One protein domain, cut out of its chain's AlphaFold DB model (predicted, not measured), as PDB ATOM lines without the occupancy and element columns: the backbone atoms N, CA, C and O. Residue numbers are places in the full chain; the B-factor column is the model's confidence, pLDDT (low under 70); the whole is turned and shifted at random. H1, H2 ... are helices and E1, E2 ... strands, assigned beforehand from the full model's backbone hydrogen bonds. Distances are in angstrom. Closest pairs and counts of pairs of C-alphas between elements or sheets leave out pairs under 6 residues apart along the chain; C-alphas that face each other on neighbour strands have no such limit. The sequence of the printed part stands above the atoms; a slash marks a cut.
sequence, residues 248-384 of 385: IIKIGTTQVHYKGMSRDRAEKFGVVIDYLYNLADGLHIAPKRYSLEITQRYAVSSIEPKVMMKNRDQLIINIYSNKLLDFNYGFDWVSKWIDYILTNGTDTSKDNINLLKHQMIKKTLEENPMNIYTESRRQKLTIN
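This is residues 248 to 384 of the 385 residues of an uncharacterized protein of Paenibacillus sp. FSL R7-0337 (UniProt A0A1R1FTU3). A strongly twisted sheet of five strands has the long helix H1 over the part of one face made by E1, E2 and E3, and the later part of H1 packs on the helical hairpin of H3 and H4, touching H3 with its residues 272 to 280 and H4 with its residues 275 to 280, the three helices crossing one another at steep tilts. The short helix H2 only grazes the sheet, and H5 lies away from it, near H4. The printed part has 137 residues with five named helices and five named strands, in the order E1 E2 H1 E3 E4 E5 H2 H3 H4 H5; the sheet is mixed, in the order E1, E2, E3, E5, E4. The class is mixed, helices and strands. The whole is compact, with a radius of gyration of the C-alphas of 15.0 A, and rounded, spanning 39 by 37 by 31 A.

In the sheet, E2, residues 254 to 259, and E3, residues 291 to 296, are parallel, with N 257 and O 292 at 2.8 A, within hydrogen-bond range. E5, residues 314 to 319, is parallel to E3, with N 317 and O 293 at 2.7 A. E1, residues 248 to 251, is an edge strand and forms an antiparallel hairpin with E2, with N 249 and O 256 at 2.9 A. E4, residues 308 to 311, is the other edge strand and forms a hairpin with E5, with N 309 and O 316 at 2.8 A. From edge to edge the strands' lines turn by 98 degrees. H1, residues 263 to 282, is on one face of the sheet at a height over the sheet of 8.2 A, which gives two layers, helix over sheet. It lies over E2 and only just not over E1, on which 2 of its C-alphas fall; it runs along the strands, at 25 degrees to E2 on the local plane. The closest C-alphas of H1 and E2 are those of Asp 274 and Thr 254, 5.8 A apart. E2, H1 and E3 form a strand-helix-strand unit, two parallel neighbour strands with a helix between them, and its crossover is left-handed. H3, residues 333 to 343, only grazes the sheet with residues 333 to 340. H1 touches H3 with residues 272 to 280 alone, at a steep tilt of 38 degrees, the same way; the closest C-alphas, of Leu 276 and Ile 338, are 7.1 A apart. H4, residues 350 to 367, is not on the sheet; it forms a helical hairpin with H3, the two touching at a steep tilt of 38 degrees, opposite ways, with the C-alphas of Ile 338 and Lys 357 closest at 6.3 A. H1 and H4 touch at a steep tilt of 51 degrees, opposite ways, closest at the C-alphas of Leu 279 and Met 360, 6.9 A. H5, residues 375 to 382, is close to H4 but not clearly touching, with the C-alphas of Leu 365 and Arg 378 closest at 6.5 A. H2, residues 322 to 325, only grazes the sheet. Every O i to N i+4 pair is within hydrogen-bond range in H1, H3 and H4; in H5 2 of 4 are, and H2 is too short for such a pair.

E1 begins at C-alpha 248, (58.288, 54.512, 29.408). E2 is 16.5 A long, E3 16.4 A and E5 15.6 A. H1, 28.2 A long, runs from C-alpha 263 at (59.741, 53.915, 20.242) to C-alpha 282 at (32.804, 46.854, 24.739). H4 is 26.1 A long and H3 15.4 A. H5, 11.0 A, ends at C-alpha 382, (38.585, 37.724, 3.769).

The two C-alphas farthest apart are those of His 284 and Ser 302, at 42.1 A. The printed part has no cut. The link from E3 to E4, 11 residues, is long. Residues 347 to 352, of which 350 to 352 belong to H4, stand free. The mean pLDDT of the printed part is 83.3; it is under 70 in residues 300 to 305, 344 to 351 and 380 to 384.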
ATOM      1  N   ILE A 248      59.709  54.624  29.068       96.19
ATOM      2  CA  ILE A 248      58.288  54.512  29.408       96.19
ATOM      3  C   ILE A 248      57.461  55.300  28.396       96.19
ATOM      4  O   ILE A 248      57.737  56.470  28.137       96.19
ATOM      5  N   ILE A 249      56.426  54.666  27.849       96.00
ATOM      6  CA  ILE A 249      55.397  55.311  27.027       96.00
ATOM      7  C   ILE A 249      54.032  54.957  27.610       96.00
ATOM      8  O   ILE A 249      53.795  53.822  28.021       96.00
ATOM      9  N   LYS A 250      53.124  55.931  27.629       93.62
ATOM     10  CA  LYS A 250      51.723  55.727  27.995       93.62
ATOM     11  C   LYS A 250      50.860  55.820  26.741       93.62
ATOM     12  O   LYS A 250      50.909  56.835  26.053       93.62
ATOM     13  N   ILE A 251      50.089  54.773  26.466       92.00
ATOM     14  CA  ILE A 251      49.160  54.672  25.338       92.00
ATOM     15  C   ILE A 251      47.769  54.442  25.908       92.00
ATOM     16  O   ILE A 251      47.505  53.374  26.451       92.00
ATOM     17  N   GLY A 252      46.906  55.458  25.836       87.12
ATOM     18  CA  GLY A 252      45.590  55.414  26.470       87.12
ATOM     19  C   GLY A 252      45.708  55.064  27.955       87.12
ATOM     20  O   GLY A 252      46.219  55.847  28.766       87.12
ATOM     21  N   THR A 253      45.268  53.858  28.296       84.75
ATOM     22  CA  THR A 253      45.315  53.316  29.662       84.75
ATOM     23  C   THR A 253      46.483  52.369  29.917       84.75
ATOM     24  O   THR A 253      46.762  52.028  31.067       84.75
ATOM     25  N   THR A 254      47.180  51.959  28.863       89.88
ATOM     26  CA  THR A 254      48.272  50.994  28.917       89.88
ATOM     27  C   THR A 254      49.611  51.706  29.089       89.88
ATOM     28  O   THR A 254      49.954  52.635  28.355       89.88
ATOM     29  N   GLN A 255      50.410  51.243  30.049       94.38
ATOM     30  CA  GLN A 255      51.795  51.675  30.216       94.38
ATOM     31  C   GLN A 255      52.742  50.638  29.608       94.38
ATOM     32  O   GLN A 255      52.642  49.447  29.911       94.38
ATOM     33  N   VAL A 256      53.662  51.093  28.758       96.00
ATOM     34  CA  VAL A 256      54.670  50.263  28.090       96.00
ATOM     35  C   VAL A 256      56.057  50.683  28.557       96.00
ATOM     36  O   VAL A 256      56.509  51.796  28.292       96.00
ATOM     37  N   HIS A 257      56.741  49.766  29.227       96.12
ATOM     38  CA  HIS A 257      58.153  49.843  29.568       96.12
ATOM     39  C   HIS A 257      58.930  49.083  28.498       96.12
ATOM     40  O   HIS A 257      58.669  47.902  28.282       96.12
ATOM     41  N   TYR A 258      59.874  49.716  27.806       95.56
ATOM     42  CA  TYR A 258      60.611  49.050  26.730       95.56
ATOM     43  C   TYR A 258      62.105  49.364  26.714       95.56
ATOM     44  O   TYR A 258      62.552  50.449  27.096       95.56
ATOM     45  N   LYS A 259      62.887  48.401  26.217       94.44
ATOM     46  CA  LYS A 259      64.321  48.554  25.949       94.44
ATOM     47  C   LYS A 259      64.788  47.678  24.788       94.44
ATOM     48  O   LYS A 259      64.226  46.615  24.521       94.44
ATOM     49  N   GLY A 260      65.827  48.135  24.089       89.31
ATOM     50  CA  GLY A 260      66.416  47.431  22.939       89.31
ATOM     51  C   GLY A 260      65.660  47.549  21.622       89.31
ATOM     52  O   GLY A 260      66.038  46.895  20.656       89.31
ATOM     53  N   MET A 261      64.608  48.365  21.570       92.25
ATOM     54  CA  MET A 261      63.815  48.604  20.367       92.25
ATOM     55  C   MET A 261      63.492  50.087  20.198       92.25
ATOM     56  O   MET A 261      63.634  50.874  21.135       92.25
ATOM     57  N   SER A 262      63.045  50.468  19.000       92.19
ATOM     58  CA  SER A 262      62.583  51.828  18.728       92.19
ATOM     59  C   SER A 262      61.251  52.123  19.420       92.19
ATOM     60  O   SER A 262      60.433  51.225  19.633       92.19
ATOM     61  N   ARG A 263      61.014  53.410  19.706       93.88
ATOM     62  CA  ARG A 263      59.741  53.915  20.242       93.88
ATOM     63  C   ARG A 263      58.542  53.489  19.390       93.88
ATOM     64  O   ARG A 263      57.604  52.936  19.942       93.88
ATOM     65  N   ASP A 264      58.623  53.658  18.068       92.25
ATOM     66  CA  ASP A 264      57.561  53.267  17.122       92.25
ATOM     67  C   ASP A 264      57.151  51.789  17.264       92.25
ATOM     68  O   ASP A 264      55.969  51.454  17.263       92.25
ATOM     69  N   ARG A 265      58.122  50.883  17.449       91.62
ATOM     70  CA  ARG A 265      57.822  49.458  17.644       91.62
ATOM     71  C   ARG A 265      57.135  49.204  18.978       91.62
ATOM     72  O   ARG A 265      56.147  48.481  19.006       91.62
ATOM     73  N   ALA A 266      57.631  49.794  20.062       93.31
ATOM     74  CA  ALA A 266      57.018  49.651  21.380       93.31
ATOM     75  C   ALA A 266      55.588  50.221  21.413       93.31
ATOM     76  O   ALA A 266      54.690  49.630  22.009       93.31
ATOM     77  N   GLU A 267      55.368  51.337  20.721       93.94
ATOM     78  CA  GLU A 267      54.067  51.985  20.592       93.94
ATOM     79  C   GLU A 267      53.047  51.093  19.880       93.94
ATOM     80  O   GLU A 267      51.939  50.943  20.384       93.94
ATOM     81  N   LYS A 268      53.425  50.401  18.796       92.69
ATOM     82  CA  LYS A 268      52.540  49.426  18.126       92.69
ATOM     83  C   LYS A 268      52.045  48.338  19.076       92.69
ATOM     84  O   LYS A 268      50.857  48.038  19.089       92.69
ATOM     85  N   PHE A 269      52.929  47.787  19.910       93.19
ATOM     86  CA  PHE A 269      52.534  46.810  20.929       93.19
ATOM     87  C   PHE A 269      51.536  47.411  21.931       93.19
ATOM     88  O   PHE A 269      50.525  46.781  22.236       93.19
ATOM     89  N   GLY A 270      51.797  48.634  22.404       92.94
ATOM     90  CA  GLY A 270      50.919  49.354  23.327       92.94
ATOM     91  C   GLY A 270      49.539  49.662  22.747       92.94
ATOM     92  O   GLY A 270      48.534  49.415  23.406       92.94
ATOM     93  N   VAL A 271      49.475  50.157  21.510       94.00
ATOM     94  CA  VAL A 271      48.213  50.506  20.838       94.00
ATOM     95  C   VAL A 271      47.357  49.266  20.607       94.00
ATOM     96  O   VAL A 271      46.159  49.298  20.867       94.00
ATOM     97  N   VAL A 272      47.956  48.163  20.155       93.50
ATOM     98  CA  VAL A 272      47.211  46.929  19.879       93.50
ATOM     99  C   VAL A 272      46.627  46.346  21.164       93.50
ATOM    100  O   VAL A 272      45.456  45.981  21.174       93.50
ATOM    101  N   ILE A 273      47.395  46.269  22.257       92.88
ATOM    102  CA  ILE A 273      46.850  45.722  23.506       92.88
ATOM    103  C   ILE A 273      45.800  46.649  24.137       92.88
ATOM    104  O   ILE A 273      44.793  46.150  24.634       92.88
ATOM    105  N   ASP A 274      45.980  47.975  24.076       93.69
ATOM    106  CA  ASP A 274      44.984  48.940  24.569       93.69
ATOM    107  C   ASP A 274      43.680  48.828  23.766       93.69
ATOM    108  O   ASP A 274      42.596  48.754  24.340       93.69
ATOM    109  N   TYR A 275      43.787  48.680  22.443       94.25
ATOM    110  CA  TYR A 275      42.647  48.400  21.574       94.25
ATOM    111  C   TYR A 275      41.932  47.093  21.951       94.25
ATOM    112  O   TYR A 275      40.707  47.074  22.052       94.25
ATOM    113  N   LEU A 276      42.673  46.013  22.229       93.12
ATOM    114  CA  LEU A 276      42.080  44.747  22.675       93.12
ATOM    115  C   LEU A 276      41.377  44.869  24.033       93.12
ATOM    116  O   LEU A 276      40.336  44.241  24.225       93.12
ATOM    117  N   TYR A 277      41.899  45.680  24.958       92.50
ATOM    118  CA  TYR A 277      41.201  45.984  26.210       92.50
ATOM    119  C   TYR A 277      39.892  46.730  25.959       92.50
ATOM    120  O   TYR A 277      38.857  46.308  26.468       92.50
ATOM    121  N   ASN A 278      39.911  47.759  25.111       91.38
ATOM    122  CA  ASN A 278      38.708  48.520  24.764       91.38
ATOM    123  C   ASN A 278      37.659  47.640  24.057       91.38
ATOM    124  O   ASN A 278      36.462  47.780  24.308       91.38
ATOM    125  N   LEU A 279      38.090  46.692  23.213       91.94
ATOM    126  CA  LEU A 279      37.198  45.690  22.625       91.94
ATOM    127  C   LEU A 279      36.580  44.767  23.680       91.94
ATOM    128  O   LEU A 279      35.388  44.482  23.597       91.94
ATOM    129  N   ALA A 280      37.365  44.294  24.650       89.25
ATOM    130  CA  ALA A 280      36.864  43.432  25.720       89.25
ATOM    131  C   ALA A 280      35.837  44.162  26.601       89.25
ATOM    132  O   ALA A 280      34.763  43.616  26.856       89.25
ATOM    133  N   ASP A 281      36.107  45.417  26.971       87.81
ATOM    134  CA  ASP A 281      35.161  46.248  27.726       87.81
ATOM    135  C   ASP A 281      33.860  46.481  26.946       87.81
ATOM    136  O   ASP A 281      32.767  46.387  27.508       87.81
ATOM    137  N   GLY A 282      33.959  46.729  25.633       86.50
ATOM    138  CA  GLY A 282      32.804  46.854  24.739       86.50
ATOM    139  C   GLY A 282      31.985  45.564  24.597       86.50
ATOM    140  O   GLY A 282      30.819  45.619  24.217       86.50
ATOM    141  N   LEU A 283      32.574  44.413  24.929       84.94
ATOM    142  CA  LEU A 283      31.905  43.112  25.030       84.94
ATOM    143  C   LEU A 283      31.450  42.796  26.467       84.94
ATOM    144  O   LEU A 283      31.064  41.663  26.749       84.94
ATOM    145  N   HIS A 284      31.490  43.779  27.373       81.94
ATOM    146  CA  HIS A 284      31.157  43.650  28.795       81.94
ATOM    147  C   HIS A 284      32.012  42.626  29.558       81.94
ATOM    148  O   HIS A 284      31.604  42.106  30.597       81.94
ATOM    149  N   ILE A 285      33.221  42.355  29.070       81.81
ATOM    150  CA  ILE A 285      34.227  41.555  29.766       81.81
ATOM    151  C   ILE A 285      35.107  42.546  30.505       81.81
ATOM    152  O   ILE A 285      35.719  43.370  29.845       81.81
ATOM    153  N   ALA A 286      35.187  42.483  31.835       78.94
ATOM    154  CA  ALA A 286      36.061  43.362  32.617       78.94
ATOM    155  C   ALA A 286      37.481  42.768  32.673       78.94
ATOM    156  O   ALA A 286      37.741  41.882  33.498       78.94
ATOM    157  N   PRO A 287      38.423  43.186  31.805       80.00
ATOM    158  CA  PRO A 287      39.700  42.516  31.713       80.00
ATOM    159  C   PRO A 287      40.647  43.061  32.782       80.00
ATOM    160  O   PRO A 287      40.737  44.270  33.016       80.00
ATOM    161  N   LYS A 288      41.448  42.186  33.396       81.56
ATOM    162  CA  LYS A 288      42.586  42.667  34.183       81.56
ATOM    163  C   LYS A 288      43.594  43.328  33.238       81.56
ATOM    164  O   LYS A 288      44.183  42.658  32.384       81.56
ATOM    165  N   ARG A 289      43.797  44.636  33.401       86.44
ATOM    166  CA  ARG A 289      44.768  45.414  32.624       86.44
ATOM    167  C   ARG A 289      46.177  45.199  33.176       86.44
ATOM    168  O   ARG A 289      46.381  45.252  34.387       86.44
ATOM    169  N   TYR A 290      47.131  44.940  32.290       87.12
ATOM    170  CA  TYR A 290      48.540  44.741  32.623       87.12
ATOM    171  C   TYR A 290      49.386  45.828  31.961       87.12
ATOM    172  O   TYR A 290      49.131  46.200  30.817       87.12
ATOM    173  N   SER A 291      50.439  46.290  32.635       91.12
ATOM    174  CA  SER A 291      51.492  47.050  31.952       91.12
ATOM    175  C   SER A 291      52.351  46.105  31.112       91.12
ATOM    176  O   SER A 291      52.611  44.971  31.523       91.12
ATOM    177  N   LEU A 292      52.846  46.566  29.969       93.50
ATOM    178  CA  LEU A 292      53.779  45.795  29.152       93.50
ATOM    179  C   LEU A 292      55.219  46.107  29.551       93.50
ATOM    180  O   LEU A 292      55.600  47.272  29.600       93.50
ATOM    181  N   GLU A 293      56.033  45.079  29.766       93.94
ATOM    182  CA  GLU A 293      57.486  45.207  29.866       93.94
ATOM    183  C   GLU A 293      58.127  44.462  28.696       93.94
ATOM    184  O   GLU A 293      58.112  43.236  28.651       93.94
ATOM    185  N   ILE A 294      58.682  45.188  27.731       93.56
ATOM    186  CA  ILE A 294      59.178  44.619  26.481       93.56
ATOM    187  C   ILE A 294      60.689  44.786  26.389       93.56
ATOM    188  O   ILE A 294      61.224  45.892  26.307       93.56
ATOM    189  N   THR A 295      61.392  43.664  26.341       91.94
ATOM    190  CA  THR A 295      62.843  43.643  26.193       91.94
ATOM    191  C   THR A 295      63.228  42.963  24.888       91.94
ATOM    192  O   THR A 295      63.001  41.763  24.719       91.94
ATOM    193  N   GLN A 296      63.857  43.703  23.973       90.50
ATOM    194  CA  GLN A 296      64.463  43.115  22.781       90.50
ATOM    195  C   GLN A 296      65.917  42.723  23.061       90.50
ATOM    196  O   GLN A 296      66.773  43.581  23.257       90.50
ATOM    197  N   ARG A 297      66.190  41.416  23.060       87.69
ATOM    198  CA  ARG A 297      67.530  40.841  23.230       87.69
ATOM    199  C   ARG A 297      68.059  40.313  21.912       87.69
ATOM    200  O   ARG A 297      67.305  39.906  21.024       87.69
ATOM    201  N   TYR A 298      69.371  40.302  21.776       84.62
ATOM    202  CA  TYR A 298      70.035  39.794  20.592       84.62
ATOM    203  C   TYR A 298      70.469  38.346  20.746       84.62
ATOM    204  O   TYR A 298      70.326  37.607  19.774       84.62
ATOM    205  N   ALA A 299      70.909  37.915  21.919       74.81
ATOM    206  CA  ALA A 299      71.210  36.528  22.215       74.81
ATOM    207  C   ALA A 299      69.934  35.746  22.559       74.81
ATOM    208  O   ALA A 299      69.073  36.194  23.318       74.81
ATOM    209  N   VAL A 300      69.834  34.533  22.012       68.75
ATOM    210  CA  VAL A 300      68.859  33.536  22.471       68.75
ATOM    211  C   VAL A 300      69.501  32.799  23.643       68.75
ATOM    212  O   VAL A 300      70.598  32.258  23.493       68.75
ATOM    213  N   SER A 301      68.861  32.799  24.814       61.62
ATOM    214  CA  SER A 301      69.343  32.020  25.960       61.62
ATOM    215  C   SER A 301      69.347  30.518  25.650       61.62
ATOM    216  O   SER A 301      68.590  30.038  24.806       61.62
ATOM    217  N   SER A 302      70.205  29.762  26.340       56.12
ATOM    218  CA  SER A 302      70.313  28.298  26.202       56.12
ATOM    219  C   SER A 302      69.006  27.568  26.546       56.12
ATOM    220  O   SER A 302      68.698  26.534  25.955       56.12
ATOM    221  N   ILE A 303      68.218  28.141  27.456       58.62
ATOM    222  CA  ILE A 303      66.841  27.753  27.770       58.62
ATOM    223  C   ILE A 303      65.929  28.666  26.946       58.62
ATOM    224  O   ILE A 303      66.108  29.879  27.017       58.62
ATOM    225  N   GLU A 304      64.986  28.122  26.164       55.62
ATOM    226  CA  GLU A 304      64.036  28.945  25.396       55.62
ATOM    227  C   GLU A 304      63.291  29.879  26.354       55.62
ATOM    228  O   GLU A 304      62.494  29.404  27.170       55.62
ATOM    229  N   PRO A 305      63.556  31.195  26.313       58.62
ATOM    230  CA  PRO A 305      62.864  32.100  27.198       58.62
ATOM    231  C   PRO A 305      61.414  32.123  26.731       58.62
ATOM    232  O   PRO A 305      61.137  32.298  25.541       58.62
ATOM    233  N   LYS A 306      60.473  31.925  27.658       71.62
ATOM    234  CA  LYS A 306      59.057  32.118  27.349       71.62
ATOM    235  C   LYS A 306      58.908  33.508  26.727       71.62
ATOM    236  O   LYS A 306      59.289  34.506  27.338       71.62
ATOM    237  N   VAL A 307      58.375  33.541  25.503       80.00
ATOM    238  CA  VAL A 307      58.176  34.769  24.713       80.00
ATOM    239  C   VAL A 307      57.377  35.801  25.509       80.00
ATOM    240  O   VAL A 307      57.662  36.993  25.434       80.00
ATOM    241  N   MET A 308      56.424  35.327  26.317       83.56
ATOM    242  CA  MET A 308      55.668  36.142  27.252       83.56
ATOM    243  C   MET A 308      55.524  35.435  28.600       83.56
ATOM    244  O   MET A 308      55.286  34.226  28.662       83.56
ATOM    245  N   MET A 309      55.659  36.196  29.680       85.19
ATOM    246  CA  MET A 309      55.466  35.759  31.059       85.19
ATOM    247  C   MET A 309      54.608  36.778  31.804       85.19
ATOM    248  O   MET A 309      54.679  37.973  31.537       85.19
ATOM    249  N   LYS A 310      53.818  36.307  32.764       81.25
ATOM    250  CA  LYS A 310      53.045  37.166  33.663       81.25
ATOM    251  C   LYS A 310      53.814  37.339  34.967       81.25
ATOM    252  O   LYS A 310      54.202  36.345  35.577       81.25
ATOM    253  N   ASN A 311      53.992  38.580  35.404       83.69
ATOM    254  CA  ASN A 311      54.544  38.911  36.713       83.69
ATOM    255  C   ASN A 311      53.668  39.972  37.385       83.69
ATOM    256  O   ASN A 311      53.698  41.133  36.995       83.69
ATOM    257  N   ARG A 312      52.882  39.566  38.391       82.94
ATOM    258  CA  ARG A 312      51.914  40.427  39.098       82.94
ATOM    259  C   ARG A 312      50.976  41.160  38.126       82.94
ATOM    260  O   ARG A 312      50.071  40.528  37.575       82.94
ATOM    261  N   ASP A 313      51.220  42.450  37.913       83.75
ATOM    262  CA  ASP A 313      50.432  43.356  37.071       83.75
ATOM    263  C   ASP A 313      51.155  43.717  35.763       83.75
ATOM    264  O   ASP A 313      50.756  44.634  35.051       83.75
ATOM    265  N   GLN A 314      52.197  42.956  35.413       87.62
ATOM    266  CA  GLN A 314      52.997  43.160  34.213       87.62
ATOM    267  C   GLN A 314      53.005  41.920  33.312       87.62
ATOM    268  O   GLN A 314      53.121  40.780  33.780       87.62
ATOM    269  N   LEU A 315      52.927  42.147  32.002       89.81
ATOM    270  CA  LEU A 315      53.245  41.155  30.979       89.81
ATOM    271  C   LEU A 315      54.669  41.414  30.488       89.81
ATOM    272  O   LEU A 315      54.933  42.396  29.795       89.81
ATOM    273  N   ILE A 316      55.583  40.520  30.858       90.62
ATOM    274  CA  ILE A 316      56.987  40.559  30.456       90.62
ATOM    275  C   ILE A 316      57.114  39.864  29.106       90.62
ATOM    276  O   ILE A 316      56.847  38.666  28.988       90.62
ATOM    277  N   ILE A 317      57.549  40.605  28.098       90.62
ATOM    278  CA  ILE A 317      57.725  40.162  26.720       90.62
ATOM    279  C   ILE A 317      59.217  40.170  26.378       90.62
ATOM    280  O   ILE A 317      59.882  41.206  26.419       90.62
ATOM    281  N   ASN A 318      59.740  39.006  25.990       89.06
ATOM    282  CA  ASN A 318      61.130  38.841  25.570       89.06
ATOM    283  C   ASN A 318      61.204  38.611  24.062       89.06
ATOM    284  O   ASN A 318      60.849  37.545  23.558       89.06
ATOM    285  N   ILE A 319      61.721  39.601  23.342       89.19
ATOM    286  CA  ILE A 319      61.872  39.555  21.889       89.19
ATOM    287  C   ILE A 319      63.314  39.191  21.555       89.19
ATOM    288  O   ILE A 319      64.202  40.033  21.610       89.19
ATOM    289  N   TYR A 320      63.550  37.936  21.183       85.44
ATOM    290  CA  TYR A 320      64.874  37.438  20.775       85.44
ATOM    291  C   TYR A 320      64.994  37.173  19.265       85.44
ATOM    292  O   TYR A 320      66.061  36.792  18.777       85.44
ATOM    293  N   SER A 321      63.905  37.360  18.518       86.31
ATOM    294  CA  SER A 321      63.786  37.079  17.086       86.31
ATOM    295  C   SER A 321      63.056  38.216  16.383       86.31
ATOM    296  O   SER A 321      62.089  38.758  16.917       86.31
ATOM    297  N   ASN A 322      63.464  38.526  15.151       87.69
ATOM    298  CA  ASN A 322      62.732  39.474  14.314       87.69
ATOM    299  C   ASN A 322      61.323  38.968  13.986       87.69
ATOM    300  O   ASN A 322      60.422  39.778  13.802       87.69
ATOM    301  N   LYS A 323      61.091  37.649  13.968       87.69
ATOM    302  CA  LYS A 323      59.753  37.062  13.811       87.69
ATOM    303  C   LYS A 323      58.786  37.545  14.894       87.69
ATOM    304  O   LYS A 323      57.626  37.795  14.612       87.69
ATOM    305  N   LEU A 324      59.281  37.745  16.114       89.75
ATOM    306  CA  LEU A 324      58.485  38.226  17.244       89.75
ATOM    307  C   LEU A 324      58.172  39.729  17.168       89.75
ATOM    308  O   LEU A 324      57.408  40.218  17.987       89.75
ATOM    309  N   LEU A 325      58.750  40.471  16.220       88.00
ATOM    310  CA  LEU A 325      58.465  41.895  16.015       88.00
ATOM    311  C   LEU A 325      57.401  42.154  14.945       88.00
ATOM    312  O   LEU A 325      56.956  43.291  14.815       88.00
ATOM    313  N   ASP A 326      57.043  41.141  14.158       85.81
ATOM    314  CA  ASP A 326      56.097  41.281  13.057       85.81
ATOM    315  C   ASP A 326      54.735  40.686  13.426       85.81
ATOM    316  O   ASP A 326      54.634  39.513  13.791       85.81
ATOM    317  N   PHE A 327      53.699  41.513  13.298       83.12
ATOM    318  CA  PHE A 327      52.303  41.135  13.514       83.12
ATOM    319  C   PHE A 327      51.703  40.410  12.301       83.12
ATOM    320  O   PHE A 327      50.675  39.757  12.443       83.12
ATOM    321  N   ASN A 328      52.325  40.492  11.120       80.69
ATOM    322  CA  ASN A 328      51.775  39.936   9.884       80.69
ATOM    323  C   ASN A 328      51.940  38.423   9.797       80.69
ATOM    324  O   ASN A 328      51.000  37.663  10.035       80.69
ATOM    325  N   TYR A 329      53.145  37.995   9.434       76.00
ATOM    326  CA  TYR A 329      53.497  36.593   9.213       76.00
ATOM    327  C   TYR A 329      54.493  36.094  10.272       76.00
ATOM    328  O   TYR A 329      54.941  34.947  10.228       76.00
ATOM    329  N   GLY A 330      54.826  36.959  11.235       81.25
ATOM    330  CA  GLY A 330      55.719  36.690  12.345       81.25
ATOM    331  C   GLY A 330      55.070  35.889  13.475       81.25
ATOM    332  O   GLY A 330      55.015  34.657  13.431       81.25
ATOM    333  N   PHE A 331      54.644  36.576  14.533       84.81
ATOM    334  CA  PHE A 331      54.036  35.965  15.717       84.81
ATOM    335  C   PHE A 331      52.609  36.471  15.906       84.81
ATOM    336  O   PHE A 331      52.351  37.669  15.814       84.81
ATOM    337  N   ASP A 332      51.686  35.557  16.204       85.81
ATOM    338  CA  ASP A 332      50.269  35.879  16.394       85.81
ATOM    339  C   ASP A 332      50.016  36.489  17.785       85.81
ATOM    340  O   ASP A 332      49.463  35.864  18.698       85.81
ATOM    341  N   TRP A 333      50.507  37.718  17.964       89.12
ATOM    342  CA  TRP A 333      50.397  38.482  19.205       89.12
ATOM    343  C   TRP A 333      48.952  38.734  19.608       89.12
ATOM    344  O   TRP A 333      48.628  38.599  20.783       89.12
ATOM    345  N   VAL A 334      48.088  39.057  18.644       89.81
ATOM    346  CA  VAL A 334      46.679  39.375  18.897       89.81
ATOM    347  C   VAL A 334      45.962  38.174  19.499       89.81
ATOM    348  O   VAL A 334      45.408  38.282  20.591       89.81
ATOM    349  N   SER A 335      46.059  37.002  18.867       88.56
ATOM    350  CA  SER A 335      45.489  35.759  19.401       88.56
ATOM    351  C   SER A 335      46.027  35.439  20.796       88.56
ATOM    352  O   SER A 335      45.258  35.102  21.698       88.56
ATOM    353  N   LYS A 336      47.341  35.610  21.007       88.44
ATOM    354  CA  LYS A 336      47.978  35.371  22.306       88.44
ATOM    355  C   LYS A 336      47.515  36.337  23.385       88.44
ATOM    356  O   LYS A 336      47.284  35.895  24.503       88.44
ATOM    357  N   TRP A 337      47.382  37.628  23.108       89.69
ATOM    358  CA  TRP A 337      46.907  38.584  24.107       89.69
ATOM    359  C   TRP A 337      45.431  38.406  24.418       89.69
ATOM    360  O   TRP A 337      45.069  38.472  25.589       89.69
ATOM    361  N   ILE A 338      44.607  38.085  23.421       88.94
ATOM    362  CA  ILE A 338      43.196  37.761  23.643       88.94
ATOM    363  C   ILE A 338      43.056  36.562  24.583       88.94
ATOM    364  O   ILE A 338      42.281  36.640  25.533       88.94
ATOM    365  N   ASP A 339      43.856  35.503  24.402       86.38
ATOM    366  CA  ASP A 339      43.870  34.377  25.346       86.38
ATOM    367  C   ASP A 339      44.119  34.868  26.782       86.38
ATOM    368  O   ASP A 339      43.409  34.487  27.709       86.38
ATOM    369  N   TYR A 340      45.073  35.775  26.993       82.19
ATOM    370  CA  TYR A 340      45.350  36.319  28.329       82.19
ATOM    371  C   TYR A 340      44.236  37.210  28.880       82.19
ATOM    372  O   TYR A 340      44.012  37.218  30.093       82.19
ATOM    373  N   ILE A 341      43.564  37.966  28.018       85.12
ATOM    374  CA  ILE A 341      42.459  38.850  28.390       85.12
ATOM    375  C   ILE A 341      41.248  38.015  28.823       85.12
ATOM    376  O   ILE A 341      40.725  38.229  29.915       85.12
ATOM    377  N   LEU A 342      40.863  37.018  28.023       81.50
ATOM    378  CA  LEU A 342      39.666  36.204  28.251       81.50
ATOM    379  C   LEU A 342      39.841  35.199  29.400       81.50
ATOM    380  O   LEU A 342      38.962  35.071  30.245       81.50
ATOM    381  N   THR A 343      40.999  34.536  29.513       71.06
ATOM    382  CA  THR A 343      41.208  33.485  30.537       71.06
ATOM    383  C   THR A 343      41.235  34.027  31.977       71.06
ATOM    384  O   THR A 343      41.124  33.257  32.925       71.06
ATOM    385  N   ASN A 344      41.400  35.341  32.176       59.38
ATOM    386  CA  ASN A 344      41.441  35.960  33.510       59.38
ATOM    387  C   ASN A 344      40.110  36.612  33.938       59.38
ATOM    388  O   ASN A 344      40.070  37.157  35.039       59.38
ATOM    389  N   GLY A 345      39.070  36.619  33.093       52.19
ATOM    390  CA  GLY A 345      37.909  37.500  33.291       52.19
ATOM    391  C   GLY A 345      36.524  36.866  33.190       52.19
ATOM    392  O   GLY A 345      35.551  37.578  33.416       52.19
ATOM    393  N   THR A 346      36.386  35.581  32.845       53.47
ATOM    394  CA  THR A 346      35.062  35.046  32.486       53.47
ATOM    395  C   THR A 346      34.784  33.625  32.994       53.47
ATOM    396  O   THR A 346      35.445  32.680  32.566       53.47
ATOM    397  N   ASP A 347      33.726  33.464  33.803       55.75
ATOM    398  CA  ASP A 347      33.024  32.188  34.063       55.75
ATOM    399  C   ASP A 347      32.126  31.814  32.860       55.75
ATOM    400  O   ASP A 347      30.917  31.618  32.974       55.75
ATOM    401  N   THR A 348      32.695  31.775  31.654       59.19
ATOM    402  CA  THR A 348      31.989  31.369  30.427       59.19
ATOM    403  C   THR A 348      32.428  29.986  29.965       59.19
ATOM    404  O   THR A 348      33.566  29.557  30.164       59.19
ATOM    405  N   SER A 349      31.510  29.266  29.312       61.09
ATOM    406  CA  SER A 349      31.818  27.996  28.654       61.09
ATOM    407  C   SER A 349      32.927  28.171  27.604       61.09
ATOM    408  O   SER A 349      33.044  29.216  26.959       61.09
ATOM    409  N   LYS A 350      33.738  27.123  27.398       64.62
ATOM    410  CA  LYS A 350      34.863  27.137  26.441       64.62
ATOM    411  C   LYS A 350      34.444  27.519  25.014       64.62
ATOM    412  O   LYS A 350      35.209  28.186  24.321       64.62
ATOM    413  N   ASP A 351      33.233  27.151  24.598       62.44
ATOM    414  CA  ASP A 351      32.715  27.449  23.257       62.44
ATOM    415  C   ASP A 351      32.446  28.949  23.059       62.44
ATOM    416  O   ASP A 351      32.772  29.505  22.008       62.44
ATOM    417  N   ASN A 352      31.977  29.643  24.101       75.62
ATOM    418  CA  ASN A 352      31.784  31.092  24.063       75.62
ATOM    419  C   ASN A 352      33.119  31.855  24.043       75.62
ATOM    420  O   ASN A 352      33.227  32.874  23.364       75.62
ATOM    421  N   ILE A 353      34.159  31.351  24.722       78.69
ATOM    422  CA  ILE A 353      35.504  31.957  24.705       78.69
ATOM    423  C   ILE A 353      36.114  31.904  23.298       78.69
ATOM    424  O   ILE A 353      36.684  32.892  22.836       78.69
ATOM    425  N   ASN A 354      35.963  30.782  22.588       81.94
ATOM    426  CA  ASN A 354      36.467  30.642  21.219       81.94
ATOM    427  C   ASN A 354      35.755  31.588  20.241       81.94
ATOM    428  O   ASN A 354      36.410  32.203  19.396       81.94
ATOM    429  N   LEU A 355      34.436  31.746  20.381       83.94
ATOM    430  CA  LEU A 355      33.647  32.662  19.557       83.94
ATOM    431  C   LEU A 355      34.037  34.128  19.803       83.94
ATOM    432  O   LEU A 355      34.297  34.862  18.850       83.94
ATOM    433  N   LEU A 356      34.169  34.535  21.069       86.06
ATOM    434  CA  LEU A 356      34.639  35.873  21.449       86.06
ATOM    435  C   LEU A 356      36.055  36.141  20.933       86.06
ATOM    436  O   LEU A 356      36.325  37.203  20.373       86.06
ATOM    437  N   LYS A 357      36.953  35.157  21.057       88.50
ATOM    438  CA  LYS A 357      38.313  35.257  20.528       88.50
ATOM    439  C   LYS A 357      38.314  35.502  19.025       88.50
ATOM    440  O   LYS A 357      39.014  36.397  18.556       88.50
ATOM    441  N   HIS A 358      37.519  34.742  18.277       87.25
ATOM    442  CA  HIS A 358      37.406  34.913  16.833       87.25
ATOM    443  C   HIS A 358      36.859  36.303  16.462       87.25
ATOM    444  O   HIS A 358      37.446  36.984  15.621       87.25
ATOM    445  N   GLN A 359      35.815  36.778  17.150       88.75
ATOM    446  CA  GLN A 359      35.259  38.124  16.949       88.75
ATOM    447  C   GLN A 359      36.289  39.234  17.204       88.75
ATOM    448  O   GLN A 359      36.395  40.173  16.414       88.75
ATOM    449  N   MET A 360      37.069  39.132  18.284       90.56
ATOM    450  CA  MET A 360      38.108  40.114  18.607       90.56
ATOM    451  C   MET A 360      39.256  40.100  17.588       90.56
ATOM    452  O   MET A 360      39.713  41.169  17.178       90.56
ATOM    453  N   ILE A 361      39.700  38.919  17.136       90.38
ATOM    454  CA  ILE A 361      40.721  38.796  16.078       90.38
ATOM    455  C   ILE A 361      40.225  39.469  14.794       90.38
ATOM    456  O   ILE A 361      40.943  40.295  14.228       90.38
ATOM    457  N   LYS A 362      38.992  39.165  14.372       88.75
ATOM    458  CA  LYS A 362      38.381  39.728  13.162       88.75
ATOM    459  C   LYS A 362      38.314  41.257  13.213       88.75
ATOM    460  O   LYS A 362      38.865  41.911  12.333       88.75
ATOM    461  N   LYS A 363      37.768  41.829  14.291       90.81
ATOM    462  CA  LYS A 363      37.706  43.293  14.468       90.81
ATOM    463  C   LYS A 363      39.084  43.954  14.458       90.81
ATOM    464  O   LYS A 363      39.263  45.000  13.843       90.81
ATOM    465  N   THR A 364      40.081  43.328  15.087       90.00
ATOM    466  CA  THR A 364      41.454  43.863  15.108       90.00
ATOM    467  C   THR A 364      42.081  43.904  13.709       90.00
ATOM    468  O   THR A 364      42.835  44.825  13.402       90.00
ATOM    469  N   LEU A 365      41.766  42.938  12.844       86.94
ATOM    470  CA  LEU A 365      42.219  42.916  11.447       86.94
ATOM    471  C   LEU A 365      41.485  43.939  10.567       86.94
ATOM    472  O   LEU A 365      42.091  44.524   9.662       86.94
ATOM    473  N   GLU A 366      40.192  44.137  10.815       87.94
ATOM    474  CA  GLU A 366      39.350  45.097  10.096       87.94
ATOM    475  C   GLU A 366      39.792  46.534  10.381       87.94
ATOM    476  O   GLU A 366      40.140  47.249   9.440       87.94
ATOM    477  N   GLU A 367      39.869  46.910  11.659       89.50
ATOM    478  CA  GLU A 367      40.260  48.255  12.108       89.50
ATOM    479  C   GLU A 367      41.765  48.521  11.948       89.50
ATOM    480  O   GLU A 367      42.184  49.665  11.795       89.50
ATOM    481  N   ASN A 368      42.586  47.463  11.957       89.19
ATOM    482  CA  ASN A 368      44.032  47.504  11.731       89.19
ATOM    483  C   ASN A 368      44.753  48.632  12.508       89.19
ATOM    484  O   ASN A 368      45.354  49.527  11.898       89.19
ATOM    485  N   PRO A 369      44.710  48.620  13.853       89.06
ATOM    486  CA  PRO A 369      45.236  49.716  14.660       89.06
ATOM    487  C   PRO A 369      46.717  49.975  14.346       89.06
ATOM    488  O   PRO A 369      47.522  49.049  14.310       89.06
ATOM    489  N   MET A 370      47.091  51.240  14.111       85.88
ATOM    490  CA  MET A 370      48.453  51.641  13.698       85.88
ATOM    491  C   MET A 370      48.962  50.987  12.399       85.88
ATOM    492  O   MET A 370      50.171  50.943  12.161       85.88
ATOM    493  N   ASN A 371      48.060  50.500  11.539       86.94
ATOM    494  CA  ASN A 371      48.393  49.828  10.281       86.94
ATOM    495  C   ASN A 371      49.404  48.679  10.466       86.94
ATOM    496  O   ASN A 371      50.329  48.514   9.668       86.94
ATOM    497  N   ILE A 372      49.269  47.905  11.551       85.31
ATOM    498  CA  ILE A 372      50.188  46.801  11.871       85.31
ATOM    499  C   ILE A 372      50.115  45.652  10.860       85.31
ATOM    500  O   ILE A 372      51.112  44.952  10.657       85.31
ATOM    501  N   TYR A 373      48.959  45.474  10.219       86.38
ATOM    502  CA  TYR A 373      48.726  44.479   9.189       86.38
ATOM    503  C   TYR A 373      48.887  45.070   7.790       86.38
ATOM    504  O   TYR A 373      48.333  46.128   7.480       86.38
ATOM    505  N   THR A 374      49.608  44.357   6.928       85.00
ATOM    506  CA  THR A 374      49.717  44.682   5.510       85.00
ATOM    507  C   THR A 374      48.444  44.305   4.765       85.00
ATOM    508  O   THR A 374      47.637  43.484   5.217       85.00
ATOM    509  N   GLU A 375      48.271  44.893   3.586       80.38
ATOM    510  CA  GLU A 375      47.101  44.653   2.753       80.38
ATOM    511  C   GLU A 375      46.970  43.177   2.355       80.38
ATOM    512  O   GLU A 375      45.898  42.596   2.530       80.38
ATOM    513  N   SER A 376      48.064  42.516   1.952       78.56
ATOM    514  CA  SER A 376      48.027  41.085   1.615       78.56
ATOM    515  C   SER A 376      47.610  40.201   2.792       78.56
ATOM    516  O   SER A 376      46.939  39.185   2.595       78.56
ATOM    517  N   ARG A 377      47.976  40.571   4.028       79.25
ATOM    518  CA  ARG A 377      47.570  39.827   5.226       79.25
ATOM    519  C   ARG A 377      46.077  39.990   5.496       79.25
ATOM    520  O   ARG A 377      45.434  39.007   5.858       79.25
ATOM    521  N   ARG A 378      45.535  41.191   5.284       81.62
ATOM    522  CA  ARG A 378      44.097  41.469   5.418       81.62
ATOM    523  C   ARG A 378      43.286  40.735   4.344       81.62
ATOM    524  O   ARG A 378      42.306  40.086   4.684       81.62
ATOM    525  N   GLN A 379      43.745  40.734   3.089       74.06
ATOM    526  CA  GLN A 379      43.072  40.064   1.964       74.06
ATOM    527  C   GLN A 379      43.059  38.527   2.069       74.06
ATOM    528  O   GLN A 379      42.068  37.894   1.720       74.06
ATOM    529  N   LYS A 380      44.133  37.895   2.573       68.62
ATOM    530  CA  LYS A 380      44.191  36.425   2.735       68.62
ATOM    531  C   LYS A 380      43.167  35.862   3.726       68.62
ATOM    532  O   LYS A 380      42.944  34.655   3.727       68.62
ATOM    533  N   LEU A 381      42.596  36.696   4.593       59.00
ATOM    534  CA  LEU A 381      41.649  36.266   5.622       59.00
ATOM    535  C   LEU A 381      40.195  36.515   5.213       59.00
ATOM    536  O   LEU A 381      39.349  35.711   5.574       59.00
ATOM    537  N   THR A 382      39.916  37.513   4.370       51.75
ATOM    538  CA  THR A 382      38.585  37.724   3.769       51.75
ATOM    539  C   THR A 382      38.170  36.643   2.770       51.75
ATOM    540  O   THR A 382      37.000  36.570   2.427       51.75
ATOM    541  N   ILE A 383      39.111  35.830   2.277       46.94
ATOM    542  CA  ILE A 383      38.854  34.737   1.317       46.94
ATOM    543  C   ILE A 383      38.499  33.413   2.030       46.94
ATOM    544  O   ILE A 383      38.011  32.488   1.390       46.94
ATOM    545  N   ASN A 384      38.756  33.309   3.340       42.50
ATOM    546  CA  ASN A 384      38.492  32.104   4.141       42.50
ATOM    547  C   ASN A 384      37.283  32.243   5.092       42.50
ATOM    548  O   ASN A 384      37.036  31.320   5.870       42.50
TER     549      ASN A 384